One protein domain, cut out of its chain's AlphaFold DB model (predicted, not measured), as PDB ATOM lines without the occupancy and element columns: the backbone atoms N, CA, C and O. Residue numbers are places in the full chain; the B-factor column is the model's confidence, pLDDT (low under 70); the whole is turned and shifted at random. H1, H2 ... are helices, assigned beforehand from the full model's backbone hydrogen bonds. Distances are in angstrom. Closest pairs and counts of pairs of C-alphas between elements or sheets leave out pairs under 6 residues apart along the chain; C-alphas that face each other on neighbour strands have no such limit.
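What this domain is: This is residues 31 to 121 of the 217 residues of an uncharacterized protein of Deltaproteobacteria bacterium (UniProt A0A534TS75). An elongated up-and-down bundle of three helices, each running against the one before it: H1 and H2 form a hairpin side by side, and H4 packs slantwise on H1, near H2 at its own first residues and spreading away from it further on. The short H3 extends the body at the end where H1 begins and H2 ends. The printed part has 91 residues with four named helices, H1 to H4 in order, and no named strand; the class is all helix. It is only just compact, close to loose, with a radius of gyration of the C-alphas of 14.5 A and spans of 49 by 25 by 16 A.

How they stand to each other: Begin with H1, residues 31 to 51, which shares the place of hub with H2, residues 59 to 74. They touch, closest at the C-alphas of Met 43 and Ile 66, 5.8 A apart, at a shallow tilt of 3 degrees, opposite ways. Look next at H3, residues 83 to 90: Cys 83 comes closest to Phe 73 of H2, C-alphas 5.0 A apart, and H1 touches H3 with residues 31 to 35 alone. H4, residues 101 to 119, touches H1 closest at the C-alphas of Ala 40 and Val 108, 6.2 A apart, the same way at 37 degrees, only just a steep tilt. In each helix every O i to N i+4 pair is within hydrogen-bond range.

Where its parts are: Find C-alpha 31 at (121.109, 156.416, 92.716); from there H1 runs 30.7 A. H2 spans 22.3 A and H3 10.6 A. H4 runs 27.0 A to C-alpha 119 at (116.688, 184.853, 90.627).

The domain as a whole: The C-alphas farthest apart, of Pro 54 and Gly 93, are 49.6 A apart. The printed part has no cut, and its three links are short. Residues 54 and 121 are under pLDDT 70.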
ATOM      1  N   GLY A  31     122.370 156.231  92.000       94.19
ATOM      2  CA  GLY A  31     121.109 156.416  92.716       94.19
ATOM      3  C   GLY A  31     121.130 157.618  93.664       94.19
ATOM      4  O   GLY A  31     120.214 158.437  93.620       94.19
ATOM      5  N   LYS A  32     122.187 157.772  94.472       93.31
ATOM      6  CA  LYS A  32     122.352 158.898  95.406       93.31
ATOM      7  C   LYS A  32     122.385 160.236  94.670       93.31
ATOM      8  O   LYS A  32     121.648 161.145  95.038       93.31
ATOM      9  N   LYS A  33     123.141 160.338  93.570       94.00
ATOM     10  CA  LYS A  33     123.144 161.541  92.710       94.00
ATOM     11  C   LYS A  33     121.746 161.852  92.166       94.00
ATOM     12  O   LYS A  33     121.316 163.000  92.176       94.00
ATOM     13  N   LYS A  34     120.988 160.824  91.767       95.44
ATOM     14  CA  LYS A  34     119.590 160.983  91.333       95.44
ATOM     15  C   LYS A  34     118.669 161.450  92.467       95.44
ATOM     16  O   LYS A  34     117.763 162.236  92.206       95.44
ATOM     17  N   CYS A  35     118.873 160.989  93.701       96.50
ATOM     18  CA  CYS A  35     118.141 161.475  94.878       96.50
ATOM     19  C   CYS A  35     118.401 162.970  95.122       96.50
ATOM     20  O   CYS A  35     117.448 163.728  95.278       96.50
ATOM     21  N   VAL A  36     119.670 163.392  95.078       96.62
ATOM     22  CA  VAL A  36     120.098 164.799  95.210       96.62
ATOM     23  C   VAL A  36     119.442 165.669  94.135       96.62
ATOM     24  O   VAL A  36     118.762 166.640  94.457       96.62
ATOM     25  N   ALA A  37     119.537 165.261  92.865       96.94
ATOM     26  CA  ALA A  37     118.927 165.988  91.750       96.94
ATOM     27  C   ALA A  37     117.400 166.127  91.900       96.94
ATOM     28  O   ALA A  37     116.833 167.187  91.642       96.94
ATOM     29  N   LYS A  38     116.719 165.066  92.355       96.94
ATOM     30  CA  LYS A  38     115.270 165.096  92.595       96.94
ATOM     31  C   LYS A  38     114.875 166.036  93.730       96.94
ATOM     32  O   LYS A  38     113.825 166.661  93.616       96.94
ATOM     33  N   LYS A  39     115.672 166.118  94.799       95.94
ATOM     34  CA  LYS A  39     115.422 167.045  95.908       95.94
ATOM     35  C   LYS A  39     115.518 168.491  95.426       95.94
ATOM     36  O   LYS A  39     114.533 169.214  95.544       95.94
ATOM     37  N   ALA A  40     116.637 168.857  94.797       96.88
ATOM     38  CA  ALA A  40     116.849 170.205  94.266       96.88
ATOM     39  C   ALA A  40     115.719 170.617  93.306       96.88
ATOM     40  O   ALA A  40     115.093 171.661  93.475       96.88
ATOM     41  N   ALA A  41     115.369 169.739  92.360       97.06
ATOM     42  CA  ALA A  41     114.273 169.986  91.425       97.06
ATOM     43  C   ALA A  41     112.903 170.116  92.118       97.06
ATOM     44  O   ALA A  41     112.071 170.914  91.689       97.06
ATOM     45  N   ALA A  42     112.634 169.331  93.166       96.81
ATOM     46  CA  ALA A  42     111.381 169.415  93.912       96.81
ATOM     47  C   ALA A  42     111.265 170.737  94.681       96.81
ATOM     48  O   ALA A  42     110.196 171.346  94.645       96.81
ATOM     49  N   MET A  43     112.349 171.186  95.316       94.19
ATOM     50  CA  MET A  43     112.386 172.455  96.044       94.19
ATOM     51  C   MET A  43     112.246 173.643  95.091       94.19
ATOM     52  O   MET A  43     111.303 174.410  95.244       94.19
ATOM     53  N   LEU A  44     113.057 173.728  94.030       94.31
ATOM     54  CA  LEU A  44     112.935 174.785  93.012       94.31
ATOM     55  C   LEU A  44     111.528 174.838  92.396       94.31
ATOM     56  O   LEU A  44     110.983 175.908  92.141       94.31
ATOM     57  N   LYS A  45     110.876 173.683  92.217       94.69
ATOM     58  CA  LYS A  45     109.482 173.626  91.755       94.69
ATOM     59  C   LYS A  45     108.482 174.164  92.784       94.69
ATOM     60  O   LYS A  45     107.426 174.644  92.380       94.69
ATOM     61  N   CYS A  46     108.759 174.056  94.082       94.25
ATOM     62  CA  CYS A  46     107.956 174.703  95.122       94.25
ATOM     63  C   CYS A  46     108.104 176.227  95.063       94.25
ATOM     64  O   CYS A  46     107.080 176.903  95.087       94.25
ATOM     65  N   HIS A  47     109.327 176.746  94.904       91.00
ATOM     66  CA  HIS A  47     109.585 178.185  94.728       91.00
ATOM     67  C   HIS A  47     108.894 178.734  93.476       91.00
ATOM     68  O   HIS A  47     108.033 179.600  93.578       91.00
ATOM     69  N   SER A  48     109.083 178.085  92.325       91.81
ATOM     70  CA  SER A  48     108.397 178.469  91.082       91.81
ATOM     71  C   SER A  48     106.864 178.467  91.202       91.81
ATOM     72  O   SER A  48     106.184 179.282  90.584       91.81
ATOM     73  N   LYS A  49     106.279 177.554  91.992       90.50
ATOM     74  CA  LYS A  49     104.832 177.566  92.268       90.50
ATOM     75  C   LYS A  49     104.420 178.703  93.197       90.50
ATOM     76  O   LYS A  49     103.295 179.175  93.067       90.50
ATOM     77  N   ASN A  50     105.287 179.085  94.127       88.94
ATOM     78  CA  ASN A  50     105.052 180.180  95.055       88.94
ATOM     79  C   ASN A  50     104.954 181.526  94.327       88.94
ATOM     80  O   ASN A  50     104.110 182.338  94.679       88.94
ATOM     81  N   GLU A  51     105.746 181.720  93.272       85.56
ATOM     82  CA  GLU A  51     105.741 182.942  92.451       85.56
ATOM     83  C   GLU A  51     104.691 182.934  91.333       85.56
ATOM     84  O   GLU A  51     104.414 183.969  90.727       85.56
ATOM     85  N   LYS A  52     104.089 181.778  91.019       85.31
ATOM     86  CA  LYS A  52     103.204 181.662  89.856       85.31
ATOM     87  C   LYS A  52     101.879 182.433  90.065       85.31
ATOM     88  O   LYS A  52     101.109 182.084  90.965       85.31
ATOM     89  N   PRO A  53     101.530 183.404  89.196       72.19
ATOM     90  CA  PRO A  53     100.243 184.101  89.256       72.19
ATOM     91  C   PRO A  53      99.068 183.161  88.915       72.19
ATOM     92  O   PRO A  53      99.260 182.175  88.192       72.19
ATOM     93  N   PRO A  54      97.837 183.435  89.400       68.00
ATOM     94  CA  PRO A  54      97.380 184.702  89.991       68.00
ATOM     95  C   PRO A  54      97.451 184.814  91.526       68.00
ATOM     96  O   PRO A  54      97.141 185.881  92.041       68.00
ATOM     97  N   ALA A  55      97.827 183.761  92.264       70.38
ATOM     98  CA  ALA A  55      97.752 183.779  93.735       70.38
ATOM     99  C   ALA A  55      98.953 183.157  94.477       70.38
ATOM    100  O   ALA A  55      98.924 183.112  95.705       70.38
ATOM    101  N   GLY A  56      99.992 182.685  93.774       80.25
ATOM    102  CA  GLY A  56     101.138 182.038  94.416       80.25
ATOM    103  C   GLY A  56     100.745 180.871  95.334       80.25
ATOM    104  O   GLY A  56      99.675 180.271  95.188       80.25
ATOM    105  N   LEU A  57     101.607 180.535  96.295       84.25
ATOM    106  CA  LEU A  57     101.265 179.643  97.408       84.25
ATOM    107  C   LEU A  57     101.076 180.471  98.684       84.25
ATOM    108  O   LEU A  57     101.748 181.473  98.899       84.25
ATOM    109  N   THR A  58     100.187 180.026  99.576       87.44
ATOM    110  CA  THR A  58     100.161 180.572 100.941       87.44
ATOM    111  C   THR A  58     101.437 180.162 101.686       87.44
ATOM    112  O   THR A  58     101.987 179.097 101.384       87.44
ATOM    113  N   PRO A  59     101.881 180.910 102.715       85.38
ATOM    114  CA  PRO A  59     103.069 180.543 103.493       85.38
ATOM    115  C   PRO A  59     103.022 179.105 104.034       85.38
ATOM    116  O   PRO A  59     104.000 178.365 103.951       85.38
ATOM    117  N   ALA A  60     101.849 178.661 104.501       88.62
ATOM    118  CA  ALA A  60     101.641 177.292 104.967       88.62
ATOM    119  C   ALA A  60     101.748 176.254 103.834       88.62
ATOM    120  O   ALA A  60     102.338 175.187 104.016       88.62
ATOM    121  N   ALA A  61     101.203 176.553 102.651       90.94
ATOM    122  CA  ALA A  61     101.277 175.658 101.498       90.94
ATOM    123  C   ALA A  61     102.699 175.566 100.926       90.94
ATOM    124  O   ALA A  61     103.123 174.484 100.510       90.94
ATOM    125  N   PHE A  62     103.446 176.672 100.940       90.06
ATOM    126  CA  PHE A  62     104.851 176.707 100.556       90.06
ATOM    127  C   PHE A  62     105.715 175.889 101.526       90.06
ATOM    128  O   PHE A  62     106.394 174.956 101.090       90.06
ATOM    129  N   ALA A  63     105.595 176.132 102.837       89.81
ATOM    130  CA  ALA A  63     106.299 175.362 103.863       89.81
ATOM    131  C   ALA A  63     105.998 173.856 103.759       89.81
ATOM    132  O   ALA A  63     106.911 173.031 103.760       89.81
ATOM    133  N   ALA A  64     104.731 173.481 103.553       94.44
ATOM    134  CA  ALA A  64     104.343 172.087 103.346       94.44
ATOM    135  C   ALA A  64     104.905 171.486 102.042       94.44
ATOM    136  O   ALA A  64     105.143 170.279 101.971       94.44
ATOM    137  N   CYS A  65     105.103 172.290 100.993       95.12
ATOM    138  CA  CYS A  65     105.725 171.842  99.747       95.12
ATOM    139  C   CYS A  65     107.207 171.513  99.961       95.12
ATOM    140  O   CYS A  65     107.648 170.425  99.580       95.12
ATOM    141  N   ILE A  66     107.942 172.416 100.619       93.94
ATOM    142  CA  ILE A  66     109.356 172.227 100.956       93.94
ATOM    143  C   ILE A  66     109.529 171.039 101.904       93.94
ATOM    144  O   ILE A  66     110.347 170.163 101.629       93.94
ATOM    145  N   GLN A  67     108.699 170.928 102.945       94.75
ATOM    146  CA  GLN A  67     108.766 169.802 103.878       94.75
ATOM    147  C   GLN A  67     108.556 168.461 103.165       94.75
ATOM    148  O   GLN A  67     109.340 167.540 103.344       94.75
ATOM    149  N   LYS A  68     107.594 168.367 102.237       95.19
ATOM    150  CA  LYS A  68     107.405 167.156 101.415       95.19
ATOM    151  C   LYS A  68     108.613 166.819 100.536       95.19
ATOM    152  O   LYS A  68     108.767 165.658 100.150       95.19
ATOM    153  N   ALA A  69     109.413 167.806 100.132       95.44
ATOM    154  CA  ALA A  69     110.651 167.566  99.395       95.44
ATOM    155  C   ALA A  69     111.749 167.018 100.321       95.44
ATOM    156  O   ALA A  69     112.417 166.057  99.932       95.44
ATOM    157  N   LYS A  70     111.867 167.574 101.535       94.50
ATOM    158  CA  LYS A  70     112.775 167.109 102.597       94.50
ATOM    159  C   LYS A  70     112.434 165.685 103.035       94.50
ATOM    160  O   LYS A  70     113.241 164.797 102.792       94.50
ATOM    161  N   ASP A  71     111.179 165.431 103.408       95.31
ATOM    162  CA  ASP A  71     110.672 164.117 103.841       95.31
ATOM    163  C   ASP A  71     110.925 162.994 102.816       95.31
ATOM    164  O   ASP A  71     111.131 161.828 103.153       95.31
ATOM    165  N   LYS A  72     110.883 163.311 101.513       93.62
ATOM    166  CA  LYS A  72     111.179 162.336 100.443       93.62
ATOM    167  C   LYS A  72     112.664 162.009 100.334       93.62
ATOM    168  O   LYS A  72     113.017 160.964  99.777       93.62
ATOM    169  N   PHE A  73     113.518 162.920 100.775       96.19
ATOM    170  CA  PHE A  73     114.959 162.777 100.754       96.19
ATOM    171  C   PHE A  73     115.462 162.068 102.014       96.19
ATOM    172  O   PHE A  73     116.119 161.031 101.878       96.19
ATOM    173  N   ASP A  74     115.100 162.566 103.194       94.81
ATOM    174  CA  ASP A  74     115.559 162.081 104.503       94.81
ATOM    175  C   ASP A  74     114.701 160.936 105.077       94.81
ATOM    176  O   ASP A  74     115.217 160.093 105.806       94.81
ATOM    177  N   GLY A  75     113.437 160.825 104.660       92.94
ATOM    178  CA  GLY A  75     112.460 159.860 105.173       92.94
ATOM    179  C   GLY A  75     111.475 160.447 106.191       92.94
ATOM    180  O   GLY A  75     110.528 159.760 106.584       92.94
ATOM    181  N   GLY A  76     111.651 161.708 106.591       92.56
ATOM    182  CA  GLY A  76     110.847 162.398 107.592       92.56
ATOM    183  C   GLY A  76     110.809 161.624 108.909       92.56
ATOM    184  O   GLY A  76     111.836 161.199 109.435       92.56
ATOM    185  N   ALA A  77     109.599 161.373 109.415       91.44
ATOM    186  CA  ALA A  77     109.374 160.601 110.641       91.44
ATOM    187  C   ALA A  77     109.904 159.152 110.593       91.44
ATOM    188  O   ALA A  77     110.020 158.507 111.633       91.44
ATOM    189  N   ASP A  78     110.203 158.623 109.406       90.94
ATOM    190  CA  ASP A  78     110.753 157.283 109.226       90.94
ATOM    191  C   ASP A  78     112.002 157.344 108.333       90.94
ATOM    192  O   ASP A  78     111.897 157.225 107.105       90.94
ATOM    193  N   PRO A  79     113.203 157.481 108.925       88.00
ATOM    194  CA  PRO A  79     114.452 157.609 108.176       88.00
ATOM    195  C   PRO A  79     114.698 156.456 107.195       88.00
ATOM    196  O   PRO A  79     115.329 156.633 106.152       88.00
ATOM    197  N   THR A  80     114.147 155.266 107.464       89.62
ATOM    198  CA  THR A  80     114.282 154.104 106.570       89.62
ATOM    199  C   THR A  80     113.624 154.342 105.210       89.62
ATOM    200  O   THR A  80     114.024 153.759 104.199       89.62
ATOM    201  N   LYS A  81     112.644 155.252 105.152       92.12
ATOM    202  CA  LYS A  81     111.984 155.671 103.916       92.12
ATOM    203  C   LYS A  81     112.775 156.718 103.138       92.12
ATOM    204  O   LYS A  81     112.393 156.988 101.991       92.12
ATOM    205  N   GLY A  82     113.864 157.243 103.693       93.44
ATOM    206  CA  GLY A  82     114.755 158.185 103.031       93.44
ATOM    207  C   GLY A  82     115.354 157.611 101.754       93.44
ATOM    208  O   GLY A  82     115.618 156.410 101.631       93.44
ATOM    209  N   CYS A  83     115.577 158.473 100.767       94.88
ATOM    210  CA  CYS A  83     116.039 158.072  99.439       94.88
ATOM    211  C   CYS A  83     117.386 157.334  99.510       94.88
ATOM    212  O   CYS A  83     117.597 156.335  98.822       94.88
ATOM    213  N   PHE A  84     118.278 157.781 100.397       93.94
ATOM    214  CA  PHE A  84     119.608 157.204 100.582       93.94
ATOM    215  C   PHE A  84     119.576 155.884 101.349       93.94
ATOM    216  O   PHE A  84     120.323 154.970 101.003       93.94
ATOM    217  N   LEU A  85     118.729 155.769 102.374       91.19
ATOM    218  CA  LEU A  85     118.607 154.544 103.166       91.19
ATOM    219  C   LEU A  85     117.918 153.443 102.351       91.19
ATOM    220  O   LEU A  85     118.400 152.315 102.333       91.19
ATOM    221  N   LYS A  86     116.906 153.786 101.543       93.06
ATOM    222  CA  LYS A  86     116.323 152.869 100.547       93.06
ATOM    223  C   LYS A  86     117.353 152.343  99.549       93.06
ATOM    224  O   LYS A  86     117.301 151.176  99.173       93.06
ATOM    225  N   LEU A  87     118.281 153.188  99.101       92.88
ATOM    226  CA  LEU A  87     119.351 152.759  98.197       92.88
ATOM    227  C   LEU A  87     120.376 151.870  98.899       92.88
ATOM    228  O   LEU A  87     120.797 150.880  98.312       92.88
ATOM    229  N   GLN A  88     120.736 152.177 100.143       90.88
ATOM    230  CA  GLN A  88     121.623 151.329 100.943       90.88
ATOM    231  C   GLN A  88     120.993 149.958 101.220       90.88
ATOM    232  O   GLN A  88     121.666 148.944 101.075       90.88
ATOM    233  N   ALA A  89     119.690 149.907 101.508       91.25
ATOM    234  CA  ALA A  89     118.948 148.655 101.650       91.25
ATOM    235  C   ALA A  89     118.847 147.876 100.326       91.25
ATOM    236  O   ALA A  89     118.914 146.651 100.315       91.25
ATOM    237  N   LYS A  90     118.716 148.580  99.193       90.94
ATOM    238  CA  LYS A  90     118.696 147.970  97.854       90.94
ATOM    239  C   LYS A  90     120.066 147.430  97.421       90.94
ATOM    240  O   LYS A  90     120.120 146.516  96.603       90.94
ATOM    241  N   PHE A  91     121.153 148.004  97.933       88.56
ATOM    242  CA  PHE A  91     122.532 147.667  97.578       88.56
ATOM    243  C   PHE A  91     123.385 147.457  98.846       88.56
ATOM    244  O   PHE A  91     124.234 148.303  99.151       88.56
ATOM    245  N   PRO A  92     123.186 146.354  99.592       85.12
ATOM    246  CA  PRO A  92     123.930 146.095 100.824       85.12
ATOM    247  C   PRO A  92     125.438 146.017 100.540       85.12
ATOM    248  O   PRO A  92     125.876 145.237  99.698       85.12
ATOM    249  N   GLY A  93     126.229 146.878 101.190       80.88
ATOM    250  CA  GLY A  93     127.681 146.993 100.968       80.88
ATOM    251  C   GLY A  93     128.097 147.596  99.616       80.88
ATOM    252  O   GLY A  93     129.282 147.766  99.357       80.88
ATOM    253  N   GLY A  94     127.139 147.949  98.752       83.69
ATOM    254  CA  GLY A  94     127.399 148.454  97.402       83.69
ATOM    255  C   GLY A  94     127.531 149.974  97.307       83.69
ATOM    256  O   GLY A  94     127.797 150.493  96.228       83.69
ATOM    257  N   CYS A  95     127.316 150.714  98.392       86.31
ATOM    258  CA  CYS A  95     127.459 152.168  98.419       86.31
ATOM    259  C   CYS A  95     128.867 152.558  98.883       86.31
ATOM    260  O   CYS A  95     129.302 152.107  99.933       86.31
ATOM    261  N   LEU A  96     129.546 153.436  98.136       86.50
ATOM    262  CA  LEU A  96     130.898 153.910  98.485       86.50
ATOM    263  C   LEU A  96     130.934 154.755  99.763       86.50
ATOM    264  O   LEU A  96     131.963 154.859 100.416       86.50
ATOM    265  N   THR A  97     129.809 155.381 100.092       87.00
ATOM    266  CA  THR A  97     129.643 156.208 101.283       87.00
ATOM    267  C   THR A  97     128.346 155.812 101.985       87.00
ATOM    268  O   THR A  97     127.414 155.300 101.344       87.00
ATOM    269  N   THR A  98     128.244 156.053 103.285       88.25
ATOM    270  CA  THR A  98     127.054 155.792 104.111       88.25
ATOM    271  C   THR A  98     126.894 156.929 105.122       88.25
ATOM    272  O   THR A  98     127.842 157.649 105.405       88.25
ATOM    273  N   GLY A  99     125.675 157.153 105.621       86.62
ATOM    274  CA  GLY A  99     125.416 158.224 106.597       86.62
ATOM    275  C   GLY A  99     125.431 159.665 106.054       86.62
ATOM    276  O   GLY A  99     125.210 160.594 106.817       86.62
ATOM    277  N   ASP A 100     125.610 159.879 104.746       90.44
ATOM    278  CA  ASP A 100     125.775 161.232 104.170       90.44
ATOM    279  C   ASP A 100     124.474 162.042 104.005       90.44
ATOM    280  O   ASP A 100     124.498 163.117 103.402       90.44
ATOM    281  N   THR A 101     123.326 161.513 104.446       91.50
ATOM    282  CA  THR A 101     122.007 162.103 104.167       91.50
ATOM    283  C   THR A 101     121.935 163.545 104.667       91.50
ATOM    284  O   THR A 101     121.689 164.434 103.863       91.50
ATOM    285  N   ALA A 102     122.237 163.794 105.945       89.69
ATOM    286  CA  ALA A 102     122.139 165.130 106.537       89.69
ATOM    287  C   ALA A 102     123.106 166.135 105.881       89.69
ATOM    288  O   ALA A 102     122.711 167.234 105.506       89.69
ATOM    289  N   THR A 103     124.364 165.741 105.659       90.56
ATOM    290  CA  THR A 103     125.370 166.620 105.043       90.56
ATOM    291  C   THR A 103     124.995 167.019 103.618       90.56
ATOM    292  O   THR A 103     125.155 168.177 103.230       90.56
ATOM    293  N   LEU A 104     124.507 166.073 102.810       93.12
ATOM    294  CA  LEU A 104     124.085 166.374 101.441       93.12
ATOM    295  C   LEU A 104     122.750 167.109 101.399       93.12
ATOM    296  O   LEU A 104     122.544 167.914 100.498       93.12
ATOM    297  N   GLU A 105     121.872 166.879 102.368       92.00
ATOM    298  CA  GLU A 105     120.656 167.662 102.550       92.00
ATOM    299  C   GLU A 105     120.968 169.141 102.756       92.00
ATOM    300  O   GLU A 105     120.437 169.949 101.999       92.00
ATOM    301  N   THR A 106     121.867 169.478 103.683       90.25
ATOM    302  CA  THR A 106     122.286 170.865 103.929       90.25
ATOM    303  C   THR A 106     122.899 171.506 102.688       90.25
ATOM    304  O   THR A 106     122.573 172.639 102.358       90.25
ATOM    305  N   LYS A 107     123.755 170.779 101.955       92.62
ATOM    306  CA  LYS A 107     124.372 171.299 100.722       92.62
ATOM    307  C   LYS A 107     123.351 171.575  99.619       92.62
ATOM    308  O   LYS A 107     123.499 172.543  98.885       92.62
ATOM    309  N   VAL A 108     122.345 170.710  99.474       94.75
ATOM    310  CA  VAL A 108     121.276 170.910  98.485       94.75
ATOM    311  C   VAL A 108     120.380 172.073  98.874       94.75
ATOM    312  O   VAL A 108     120.028 172.847  97.992       94.75
ATOM    313  N   ASP A 109     120.026 172.192 100.155       90.12
ATOM    314  CA  ASP A 109     119.212 173.305 100.652       90.12
ATOM    315  C   ASP A 109     119.923 174.637 100.374       90.12
ATOM    316  O   ASP A 109     119.353 175.483  99.695       90.12
ATOM    317  N   ALA A 110     121.205 174.751 100.743       88.75
ATOM    318  CA  ALA A 110     122.010 175.944 100.474       88.75
ATOM    319  C   ALA A 110     122.104 176.279  98.975       88.75
ATOM    320  O   ALA A 110     121.887 177.416  98.584       88.75
ATOM    321  N   PHE A 111     122.359 175.283  98.115       92.81
ATOM    322  CA  PHE A 111     122.399 175.507  96.667       92.81
ATOM    323  C   PHE A 111     121.059 176.006  96.109       92.81
ATOM    324  O   PHE A 111     121.036 176.859  95.225       92.81
ATOM    325  N   VAL A 112     119.936 175.449  96.574       92.12
ATOM    326  CA  VAL A 112     118.612 175.904  96.129       92.12
ATOM    327  C   VAL A 112     118.355 177.327  96.605       92.12
ATOM    328  O   VAL A 112     117.878 178.126  95.802       92.12
ATOM    329  N   ASP A 113     118.701 177.645  97.850       87.06
ATOM    330  CA  ASP A 113     118.559 178.991  98.402       87.06
ATOM    331  C   ASP A 113     119.404 180.004  97.607       87.06
ATOM    332  O   ASP A 113     118.868 181.022  97.177       87.06
ATOM    333  N   ASP A 114     120.667 179.689  97.289       86.44
ATOM    334  CA  ASP A 114     121.539 180.532  96.453       86.44
ATOM    335  C   ASP A 114     120.929 180.797  95.067       86.44
ATOM    336  O   ASP A 114     120.912 181.934  94.587       86.44
ATOM    337  N   VAL A 115     120.399 179.756  94.411       90.62
ATOM    338  CA  VAL A 115     119.760 179.877  93.090       90.62
ATOM    339  C   VAL A 115     118.501 180.734  93.165       90.62
ATOM    340  O   VAL A 115     118.317 181.609  92.323       90.62
ATOM    341  N   VAL A 116     117.634 180.496  94.151       87.12
ATOM    342  CA  VAL A 116     116.409 181.285  94.348       87.12
ATOM    343  C   VAL A 116     116.766 182.743  94.614       87.12
ATOM    344  O   VAL A 116     116.181 183.634  94.014       87.12
ATOM    345  N   CYS A 117     117.777 183.003  95.437       83.88
ATOM    346  CA  CYS A 117     118.194 184.362  95.758       83.88
ATOM    347  C   CYS A 117     118.838 185.099  94.585       83.88
ATOM    348  O   CYS A 117     118.633 186.304  94.437       83.88
ATOM    349  N   ALA A 118     119.564 184.396  93.716       84.69
ATOM    350  CA  ALA A 118     120.078 184.975  92.480       84.69
ATOM    351  C   ALA A 118     118.964 185.329  91.476       84.69
ATOM    352  O   ALA A 118     119.142 186.240  90.667       84.69
ATOM    353  N   LEU A 119     117.832 184.618  91.513       86.31
ATOM    354  CA  LEU A 119     116.688 184.853  90.627       86.31
ATOM    355  C   LEU A 119     115.712 185.906  91.186       86.31
ATOM    356  O   LEU A 119     115.209 186.718  90.413       86.31
ATOM    357  N   ASP A 120     115.511 185.948  92.507       77.62
ATOM    358  CA  ASP A 120     114.490 186.757  93.190       77.62
ATOM    359  C   ASP A 120     115.068 187.588  94.353       77.62
ATOM    360  O   ASP A 120     114.592 187.558  95.494       77.62
ATOM    361  N   ALA A 121     116.081 188.406  94.051       63.75
ATOM    362  CA  ALA A 121     116.777 189.282  95.008       63.75
ATOM    363  C   ALA A 121     115.880 190.323  95.729       63.75
ATOM    364  O   ALA A 121     116.345 191.039  96.614       63.75
TER     365      ALA A 121